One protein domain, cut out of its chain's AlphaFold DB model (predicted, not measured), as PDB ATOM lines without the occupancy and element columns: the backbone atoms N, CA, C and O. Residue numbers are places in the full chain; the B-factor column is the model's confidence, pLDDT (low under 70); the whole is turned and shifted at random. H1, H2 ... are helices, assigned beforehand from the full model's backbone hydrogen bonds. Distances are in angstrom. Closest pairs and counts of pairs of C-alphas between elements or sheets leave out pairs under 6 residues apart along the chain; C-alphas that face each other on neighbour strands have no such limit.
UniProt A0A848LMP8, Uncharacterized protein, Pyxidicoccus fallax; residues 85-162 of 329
ATOM      1  N   CYS A  85     110.173  66.876 114.658       96.31
ATOM      2  CA  CYS A  85     110.304  68.317 114.825       96.31
ATOM      3  C   CYS A  85     110.536  68.695 116.301       96.31
ATOM      4  O   CYS A  85     111.434  69.477 116.611       96.31
ATOM      5  N   VAL A  86     109.816  68.062 117.235       96.88
ATOM      6  CA  VAL A  86     110.067  68.215 118.682       96.88
ATOM      7  C   VAL A  86     111.453  67.691 119.058       96.88
ATOM      8  O   VAL A  86     112.194  68.366 119.776       96.88
ATOM      9  N   GLN A  87     111.820  66.512 118.550       95.50
ATOM     10  CA  GLN A  87     113.134  65.913 118.796       95.50
ATOM     11  C   GLN A  87     114.266  66.813 118.288       95.50
ATOM     12  O   GLN A  87     115.260  66.976 118.986       95.50
ATOM     13  N   THR A  88     114.093  67.449 117.126       96.38
ATOM     14  CA  THR A  88     115.058  68.407 116.565       96.38
ATOM     15  C   THR A  88     115.280  69.584 117.513       96.38
ATOM     16  O   THR A  88     116.423  69.900 117.829       96.38
ATOM     17  N   VAL A  89     114.209  70.188 118.038       97.44
ATOM     18  CA  VAL A  89     114.319  71.297 119.006       97.44
ATOM     19  C   VAL A  89     115.053  70.857 120.274       97.44
ATOM     20  O   VAL A  89     115.989  71.528 120.712       97.44
ATOM     21  N   ALA A  90     114.663  69.719 120.854       96.56
ATOM     22  CA  ALA A  90     115.288  69.194 122.067       96.56
ATOM     23  C   ALA A  90     116.772  68.855 121.853       96.56
ATOM     24  O   ALA A  90     117.621  69.258 122.650       96.56
ATOM     25  N   GLN A  91     117.095  68.164 120.759       96.44
ATOM     26  CA  GLN A  91     118.457  67.767 120.428       96.44
ATOM     27  C   GLN A  91     119.343  68.982 120.155       96.44
ATOM     28  O   GLN A  91     120.458  69.038 120.666       96.44
ATOM     29  N   SER A  92     118.858  69.988 119.424       97.19
ATOM     30  CA  SER A  92     119.640  71.200 119.169       97.19
ATOM     31  C   SER A  92     119.931  71.997 120.439       97.19
ATOM     32  O   SER A  92     121.028  72.531 120.562       97.19
ATOM     33  N   LEU A  93     119.013  72.037 121.413       97.38
ATOM     34  CA  LEU A  93     119.283  72.641 122.725       97.38
ATOM     35  C   LEU A  93     120.363  71.871 123.500       97.38
ATOM     36  O   LEU A  93     121.262  72.489 124.070       97.38
ATOM     37  N   LEU A  94     120.311  70.535 123.492       96.62
ATOM     38  CA  LEU A  94     121.332  69.689 124.125       96.62
ATOM     39  C   LEU A  94     122.702  69.848 123.454       96.62
ATOM     40  O   LEU A  94     123.713  70.014 124.131       96.62
ATOM     41  N   GLU A  95     122.752  69.838 122.126       96.81
ATOM     42  CA  GLU A  95     123.992  70.009 121.368       96.81
ATOM     43  C   GLU A  95     124.581  71.412 121.522       96.81
ATOM     44  O   GLU A  95     125.796  71.555 121.678       96.81
ATOM     45  N   ALA A  96     123.733  72.440 121.557       96.44
ATOM     46  CA  ALA A  96     124.148  73.805 121.847       96.44
ATOM     47  C   ALA A  96     124.731  73.940 123.259       96.44
ATOM     48  O   ALA A  96     125.709  74.664 123.450       96.44
ATOM     49  N   ALA A  97     124.191  73.213 124.244       93.44
ATOM     50  CA  ALA A  97     124.758  73.164 125.592       93.44
ATOM     51  C   ALA A  97     126.157  72.519 125.615       93.44
ATOM     52  O   ALA A  97     126.980  72.869 126.456       93.44
ATOM     53  N   LEU A  98     126.456  71.643 124.650       93.88
ATOM     54  CA  LEU A  98     127.791  71.079 124.407       93.88
ATOM     55  C   LEU A  98     128.677  71.974 123.515       93.88
ATOM     56  O   LEU A  98     129.750  71.547 123.090       93.88
ATOM     57  N   GLY A  99     128.242  73.200 123.208       91.00
ATOM     58  CA  GLY A  99     128.997  74.174 122.416       91.00
ATOM     59  C   GLY A  99     128.918  73.978 120.901       91.00
ATOM     60  O   GLY A  99     129.652  74.644 120.171       91.00
ATOM     61  N   ARG A 100     128.047  73.090 120.400       94.06
ATOM     62  CA  ARG A 100     127.856  72.918 118.953       94.06
ATOM     63  C   ARG A 100     126.995  74.051 118.382       94.06
ATOM     64  O   ARG A 100     125.996  74.418 119.003       94.06
ATOM     65  N   PRO A 101     127.348  74.614 117.214       92.00
ATOM     66  CA  PRO A 101     126.552  75.669 116.602       92.00
ATOM     67  C   PRO A 101     125.197  75.114 116.127       92.00
ATOM     68  O   PRO A 101     125.171  74.084 115.451       92.00
ATOM     69  N   PRO A 102     124.073  75.772 116.459       93.12
ATOM     70  CA  PRO A 102     122.751  75.326 116.037       93.12
ATOM     71  C   PRO A 102     122.436  75.739 114.591       93.12
ATOM     72  O   PRO A 102     122.759  76.848 114.167       93.12
ATOM     73  N   ASP A 103     121.708  74.888 113.865       93.94
ATOM     74  CA  ASP A 103     121.026  75.275 112.623       93.94
ATOM     75  C   ASP A 103     119.717  76.005 112.969       93.94
ATOM     76  O   ASP A 103     118.653  75.394 113.099       93.94
ATOM     77  N   LEU A 104     119.806  77.321 113.170       94.62
ATOM     78  CA  LEU A 104     118.675  78.143 113.619       94.62
ATOM     79  C   LEU A 104     117.465  78.043 112.688       94.62
ATOM     80  O   LEU A 104     116.335  77.956 113.167       94.62
ATOM     81  N   ALA A 105     117.694  78.005 111.373       93.50
ATOM     82  CA  ALA A 105     116.620  77.920 110.394       93.50
ATOM     83  C   ALA A 105     115.866  76.589 110.526       93.50
ATOM     84  O   ALA A 105     114.633  76.571 110.556       93.50
ATOM     85  N   ASN A 106     116.589  75.473 110.674       94.12
ATOM     86  CA  ASN A 106     115.963  74.163 110.828       94.12
ATOM     87  C   ASN A 106     115.253  73.991 112.175       94.12
ATOM     88  O   ASN A 106     114.177  73.389 112.228       94.12
ATOM     89  N   VAL A 107     115.823  74.529 113.256       96.50
ATOM     90  CA  VAL A 107     115.216  74.443 114.591       96.50
ATOM     91  C   VAL A 107     113.957  75.297 114.674       96.50
ATOM     92  O   VAL A 107     112.932  74.822 115.164       96.50
ATOM     93  N   ARG A 108     113.994  76.525 114.145       96.50
ATOM     94  CA  ARG A 108     112.814  77.389 114.072       96.50
ATOM     95  C   ARG A 108     111.708  76.765 113.235       96.50
ATOM     96  O   ARG A 108     110.581  76.666 113.712       96.50
ATOM     97  N   TRP A 109     112.039  76.281 112.036       95.25
ATOM     98  CA  TRP A 109     111.072  75.594 111.182       95.25
ATOM     99  C   TRP A 109     110.447  74.395 111.904       95.25
ATOM    100  O   TRP A 109     109.233  74.223 111.879       95.25
ATOM    101  N   SER A 110     111.262  73.590 112.595       96.19
ATOM    102  CA  SER A 110     110.774  72.446 113.369       96.19
ATOM    103  C   SER A 110     109.803  72.876 114.469       96.19
ATOM    104  O   SER A 110     108.747  72.271 114.627       96.19
ATOM    105  N   LEU A 111     110.112  73.944 115.207       97.56
ATOM    106  CA  LEU A 111     109.213  74.461 116.237       97.56
ATOM    107  C   LEU A 111     107.879  74.949 115.647       97.56
ATOM    108  O   LEU A 111     106.825  74.637 116.195       97.56
ATOM    109  N   GLU A 112     107.916  75.660 114.520       95.81
ATOM    110  CA  GLU A 112     106.722  76.163 113.824       95.81
ATOM    111  C   GLU A 112     105.818  75.030 113.294       95.81
ATOM    112  O   GLU A 112     104.604  75.207 113.221       95.81
ATOM    113  N   HIS A 113     106.380  73.849 112.998       95.56
ATOM    114  CA  HIS A 113     105.654  72.681 112.469       95.56
ATOM    115  C   HIS A 113     105.435  71.559 113.499       95.56
ATOM    116  O   HIS A 113     104.957  70.479 113.154       95.56
ATOM    117  N   ALA A 114     105.745  71.784 114.781       95.62
ATOM    118  CA  ALA A 114     105.534  70.786 115.837       95.62
ATOM    119  C   ALA A 114     104.040  70.478 116.096       95.62
ATOM    120  O   ALA A 114     103.714  69.474 116.738       95.62
ATOM    121  N   GLY A 115     103.131  71.339 115.615       93.44
ATOM    122  CA  GLY A 115     101.676  71.189 115.688       93.44
ATOM    123  C   GLY A 115     101.178  70.871 117.092       93.44
ATOM    124  O   GLY A 115     101.407  71.635 118.031       93.44
ATOM    125  N   ARG A 116     100.510  69.724 117.267       92.75
ATOM    126  CA  ARG A 116      99.961  69.311 118.575       92.75
ATOM    127  C   ARG A 116     101.027  69.121 119.655       92.75
ATOM    128  O   ARG A 116     100.703  69.196 120.835       92.75
ATOM    129  N   SER A 117     102.279  68.906 119.256       95.00
ATOM    130  CA  SER A 117     103.405  68.696 120.168       95.00
ATOM    131  C   SER A 117     104.237  69.968 120.404       95.00
ATOM    132  O   SER A 117     105.297  69.911 121.026       95.00
ATOM    133  N   THR A 118     103.755  71.139 119.962       96.88
ATOM    134  CA  THR A 118     104.366  72.445 120.282       96.88
ATOM    135  C   THR A 118     104.586  72.657 121.791       96.88
ATOM    136  O   THR A 118     105.673  73.119 122.150       96.88
ATOM    137  N   PRO A 119     103.661  72.270 122.703       96.81
ATOM    138  CA  PRO A 119     103.907  72.375 124.143       96.81
ATOM    139  C   PRO A 119     105.171  71.634 124.603       96.81
ATOM    140  O   PRO A 119     105.908  72.146 125.444       96.81
ATOM    141  N   ASP A 120     105.472  70.463 124.033       96.56
ATOM    142  CA  ASP A 120     106.652  69.667 124.393       96.56
ATOM    143  C   ASP A 120     107.954  70.263 123.843       96.56
ATOM    144  O   ASP A 120     108.975  70.290 124.542       96.56
ATOM    145  N   ALA A 121     107.918  70.799 122.619       97.25
ATOM    146  CA  ALA A 121     109.046  71.525 122.037       97.25
ATOM    147  C   ALA A 121     109.376  72.784 122.860       97.25
ATOM    148  O   ALA A 121     110.525  72.987 123.260       97.25
ATOM    149  N   CYS A 122     108.360  73.574 123.217       97.94
ATOM    150  CA  CYS A 122     108.522  74.731 124.098       97.94
ATOM    151  C   CYS A 122     108.921  74.330 125.523       97.94
ATOM    152  O   CYS A 122     109.733  75.008 126.149       97.94
ATOM    153  N   GLY A 123     108.443  73.189 126.019       96.94
ATOM    154  CA  GLY A 123     108.885  72.610 127.285       96.94
ATOM    155  C   GLY A 123     110.383  72.286 127.297       96.94
ATOM    156  O   GLY A 123     111.045  72.458 128.322       96.94
ATOM    157  N   SER A 124     110.948  71.861 126.162       97.19
ATOM    158  CA  SER A 124     112.398  71.675 126.011       97.19
ATOM    159  C   SER A 124     113.149  73.005 126.074       97.19
ATOM    160  O   SER A 124     114.124  73.100 126.817       97.19
ATOM    161  N   LEU A 125     112.657  74.053 125.400       97.81
ATOM    162  CA  LEU A 125     113.216  75.409 125.501       97.81
ATOM    163  C   LEU A 125     113.174  75.948 126.940       97.81
ATOM    164  O   LEU A 125     114.148  76.527 127.420       97.81
ATOM    165  N   VAL A 126     112.069  75.721 127.649       97.69
ATOM    166  CA  VAL A 126     111.906  76.097 129.059       97.69
ATOM    167  C   VAL A 126     112.954  75.413 129.939       97.69
ATOM    168  O   VAL A 126     113.634  76.082 130.716       97.69
ATOM    169  N   ARG A 127     113.114  74.091 129.805       96.25
ATOM    170  CA  ARG A 127     114.003  73.285 130.660       96.25
ATOM    171  C   ARG A 127     115.486  73.452 130.338       96.25
ATOM    172  O   ARG A 127     116.291  73.503 131.261       96.25
ATOM    173  N   LEU A 128     115.844  73.506 129.058       95.81
ATOM    174  CA  LEU A 128     117.237  73.476 128.593       95.81
ATOM    175  C   LEU A 128     117.779  74.857 128.199       95.81
ATOM    176  O   LEU A 128     118.984  75.007 128.032       95.81
ATOM    177  N   GLY A 129     116.906  75.856 128.049       95.81
ATOM    178  CA  GLY A 129     117.273  77.222 127.686       95.81
ATOM    179  C   GLY A 129     116.935  78.231 128.779       95.81
ATOM    180  O   GLY A 129     117.832  78.774 129.418       95.81
ATOM    181  N   LEU A 130     115.643  78.479 129.016       96.81
ATOM    182  CA  LEU A 130     115.194  79.569 129.895       96.81
ATOM    183  C   LEU A 130     115.539  79.350 131.373       96.81
ATOM    184  O   LEU A 130     115.998  80.284 132.022       96.81
ATOM    185  N   ALA A 131     115.352  78.141 131.912       96.69
ATOM    186  CA  ALA A 131     115.721  77.851 133.299       96.69
ATOM    187  C   ALA A 131     117.231  78.004 133.560       96.69
ATOM    188  O   ALA A 131     117.589  78.739 134.480       96.69
ATOM    189  N   PRO A 132     118.120  77.439 132.723       95.31
ATOM    190  CA  PRO A 132     119.545  77.766 132.714       95.31
ATOM    191  C   PRO A 132     119.842  79.268 132.630       95.31
ATOM    192  O   PRO A 132     120.655  79.782 133.394       95.31
ATOM    193  N   ALA A 133     119.155  79.991 131.743       95.75
ATOM    194  CA  ALA A 133     119.339  81.430 131.559       95.75
ATOM    195  C   ALA A 133     118.879  82.275 132.762       95.75
ATOM    196  O   ALA A 133     119.253  83.442 132.857       95.75
ATOM    197  N   ALA A 134     118.092  81.711 133.678       96.75
ATOM    198  CA  ALA A 134     117.604  82.360 134.891       96.75
ATOM    199  C   ALA A 134     118.391  81.962 136.157       96.75
ATOM    200  O   ALA A 134     117.964  82.291 137.264       96.75
ATOM    201  N   GLN A 135     119.513  81.246 136.028       95.62
ATOM    202  CA  GLN A 135     120.224  80.635 137.153       95.62
ATOM    203  C   GLN A 135     121.567  81.324 137.440       95.62
ATOM    204  O   GLN A 135     122.450  81.342 136.592       95.62
ATOM    205  N   SER A 136     121.767  81.814 138.670       90.88
ATOM    206  CA  SER A 136     122.939  82.642 139.025       90.88
ATOM    207  C   SER A 136     124.307  81.965 138.899       90.88
ATOM    208  O   SER A 136     125.290  82.629 138.579       90.88
ATOM    209  N   ASP A 137     124.385  80.667 139.199       84.50
ATOM    210  CA  ASP A 137     125.648  79.911 139.225       84.50
ATOM    211  C   ASP A 137     125.909  79.157 137.914       84.50
ATOM    212  O   ASP A 137     126.763  78.271 137.854       84.50
ATOM    213  N   LEU A 138     125.164  79.488 136.857       87.44
ATOM    214  CA  LEU A 138     125.301  78.869 135.551       87.44
ATOM    215  C   LEU A 138     125.686  79.920 134.509       87.44
ATOM    216  O   LEU A 138     124.993  80.911 134.308       87.44
ATOM    217  N   THR A 139     126.781  79.675 133.793       86.50
ATOM    218  CA  THR A 139     127.084  80.449 132.585       86.50
ATOM    219  C   THR A 139     126.371  79.807 131.405       86.50
ATOM    220  O   THR A 139     126.645  78.658 131.061       86.50
ATOM    221  N   LEU A 140     125.449  80.544 130.785       89.94
ATOM    222  CA  LEU A 140     124.735  80.064 129.609       89.94
ATOM    223  C   LEU A 140     125.698  79.963 128.421       89.94
ATOM    224  O   LEU A 140     126.368  80.935 128.070       89.94
ATOM    225  N   ALA A 141     125.747  78.797 127.776       92.06
ATOM    226  CA  ALA A 141     126.525  78.636 126.555       92.06
ATOM    227  C   ALA A 141     125.991  79.589 125.461       92.06
ATOM    228  O   ALA A 141     124.774  79.639 125.254       92.06
ATOM    229  N   PRO A 142     126.853  80.307 124.711       92.75
ATOM    230  CA  PRO A 142     126.403  81.277 123.704       92.75
ATOM    231  C   PRO A 142     125.459  80.684 122.645       92.75
ATOM    232  O   PRO A 142     124.486  81.320 122.237       92.75
ATOM    233  N   ALA A 143     125.704  79.433 122.242       94.56
ATOM    234  CA  ALA A 143     124.848  78.692 121.317       94.56
ATOM    235  C   ALA A 143     123.428  78.478 121.878       94.56
ATOM    236  O   ALA A 143     122.446  78.643 121.154       94.56
ATOM    237  N   VAL A 144     123.304  78.186 123.179       95.31
ATOM    238  CA  VAL A 144     122.000  78.071 123.854       95.31
ATOM    239  C   VAL A 144     121.329  79.435 123.942       95.31
ATOM    240  O   VAL A 144     120.143  79.540 123.646       95.31
ATOM    241  N   GLY A 145     122.075  80.492 124.280       93.56
ATOM    242  CA  GLY A 145     121.550  81.862 124.282       93.56
ATOM    243  C   GLY A 145     120.957  82.264 122.929       93.56
ATOM    244  O   GLY A 145     119.866  82.828 122.874       93.56
ATOM    245  N   THR A 146     121.619  81.879 121.837       93.88
ATOM    246  CA  THR A 146     121.136  82.125 120.470       93.88
ATOM    247  C   THR A 146     119.816  81.394 120.198       93.88
ATOM    248  O   THR A 146     118.868  82.003 119.708       93.88
ATOM    249  N   LEU A 147     119.714  80.115 120.577       96.44
ATOM    250  CA  LEU A 147     118.462  79.357 120.469       96.44
ATOM    251  C   LEU A 147     117.344  79.950 121.329       96.44
ATOM    252  O   LEU A 147     116.198  79.995 120.893       96.44
ATOM    253  N   VAL A 148     117.652  80.419 122.539       95.62
ATOM    254  CA  VAL A 148     116.655  81.044 123.412       95.62
ATOM    255  C   VAL A 148     116.070  82.291 122.761       95.62
ATOM    256  O   VAL A 148     114.850  82.432 122.720       95.62
ATOM    257  N   VAL A 149     116.920  83.159 122.216       92.31
ATOM    258  CA  VAL A 149     116.487  84.380 121.528       92.31
ATOM    259  C   VAL A 149     115.640  84.062 120.292       92.31
ATOM    260  O   VAL A 149     114.612  84.704 120.093       92.31
ATOM    261  N   GLU A 150     116.028  83.059 119.500       94.31
ATOM    262  CA  GLU A 150     115.310  82.699 118.270       94.31
ATOM    263  C   GLU A 150     113.950  82.034 118.546       94.31
ATOM    264  O   GLU A 150     112.958  82.321 117.878       94.31
ATOM    265  N   LEU A 151     113.880  81.142 119.538       96.88
ATOM    266  CA  LEU A 151     112.710  80.286 119.756       96.88
ATOM    267  C   LEU A 151     111.706  80.861 120.761       96.88
ATOM    268  O   LEU A 151     110.516  80.537 120.690       96.88
ATOM    269  N   ALA A 152     112.146  81.711 121.696       96.06
ATOM    270  CA  ALA A 152     111.261  82.257 122.721       96.06
ATOM    271  C   ALA A 152     110.058  83.034 122.150       96.06
ATOM    272  O   ALA A 152     108.946  82.792 122.623       96.06
ATOM    273  N   PRO A 153     110.195  83.885 121.111       94.25
ATOM    274  CA  PRO A 153     109.048  84.582 120.526       94.25
ATOM    275  C   PRO A 153     107.984  83.630 119.960       94.25
ATOM    276  O   PRO A 153     106.787  83.871 120.124       94.25
ATOM    277  N   VAL A 154     108.406  82.522 119.337       95.44
ATOM    278  CA  VAL A 154     107.494  81.512 118.776       95.44
ATOM    279  C   VAL A 154     106.719  80.821 119.900       95.44
ATOM    280  O   VAL A 154     105.490  80.754 119.860       95.44
ATOM    281  N   CYS A 155     107.415  80.386 120.952       97.50
ATOM    282  CA  CYS A 155     106.785  79.742 122.104       97.50
ATOM    283  C   CYS A 155     105.904  80.685 122.935       97.50
ATOM    284  O   CYS A 155     104.883  80.254 123.471       97.50
ATOM    285  N   ALA A 156     106.268  81.964 123.039       94.94
ATOM    286  CA  ALA A 156     105.453  82.965 123.717       94.94
ATOM    287  C   ALA A 156     104.157  83.241 122.958       94.94
ATOM    288  O   ALA A 156     103.087  83.247 123.563       94.94
ATOM    289  N   LYS A 157     104.230  83.394 121.629       93.44
ATOM    290  CA  LYS A 157     103.049  83.563 120.774       93.44
ATOM    291  C   LYS A 157     102.087  82.375 120.885       93.44
ATOM    292  O   LYS A 157     100.878  82.567 120.822       93.44
ATOM    293  N   ALA A 158     102.619  81.167 121.078       93.56
ATOM    294  CA  ALA A 158     101.835  79.956 121.316       93.56
ATOM    295  C   ALA A 158     101.319  79.810 122.767       93.56
ATOM    296  O   ALA A 158     100.586  78.869 123.059       93.56
ATOM    297  N   GLY A 159     101.682  80.713 123.687       94.75
ATOM    298  CA  GLY A 159     101.245  80.668 125.087       94.75
ATOM    299  C   GLY A 159     101.900  79.556 125.916       94.75
ATOM    300  O   GLY A 159     101.319  79.094 126.896       94.75
ATOM    301  N   HIS A 160     103.093  79.095 125.529       96.00
ATOM    302  CA  HIS A 160     103.783  77.968 126.176       96.00
ATOM    303  C   HIS A 160     105.011  78.370 127.001       96.00
ATOM    304  O   HIS A 160     105.727  77.499 127.494       96.00
ATOM    305  N   LEU A 161     105.267  79.672 127.167       95.56
ATOM    306  CA  LEU A 161     106.324  80.167 128.050       95.56
ATOM    307  C   LEU A 161     105.747  80.679 129.375       95.56
ATOM    308  O   LEU A 161     104.890  81.561 129.353       95.56
ATOM    309  N   PRO A 162     106.230  80.184 130.530       95.12
ATOM    310  CA  PRO A 162     105.869  80.752 131.824       95.12
ATOM    311  C   PRO A 162     106.446  82.166 131.977       95.12
ATOM    312  O   PRO A 162     107.666  82.331 132.004       95.12
TER     313      PRO A 162
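What this domain is: This is residues 85 to 162 of the 329 residues of an uncharacterized protein of Pyxidicoccus fallax (UniProt A0A848LMP8). Two helical hairpins, H1 with H2 and H3 with H4, pack as one cluster. Residues 134 to 139 stick out. The printed part, 78 residues with four named helices, is all helix and compact, with radius of gyration of the C-alphas 11.2 A and spans of 34 by 25 by 16 A.

Where its parts are: H1 is residues 85 to 97, from C-alpha 85 at (110.304, 68.317, 114.825), and H2 residues 104 to 112. H3 is residues 115 to 133, 25.9 A long, and H4 residues 142 to 157, 23.6 A, to C-alpha 157 at (103.049, 83.563, 120.774).

How they stand to each other: H1, H3 and H4 form a bundle, helices that touch one another; H2 touches each. H1 and H3 run the same way at a shallow tilt of 12 degrees, closest C-alphas Val 86 and Ala 121, 4.8 A. Every O i to N i+4 pair is within hydrogen-bond range in H1 and H2, 10 of 15 in H3, 10 of 12 in H4.

The domain as a whole: The printed part has no cut or long link; no printed residue is under 70 in pLDDT.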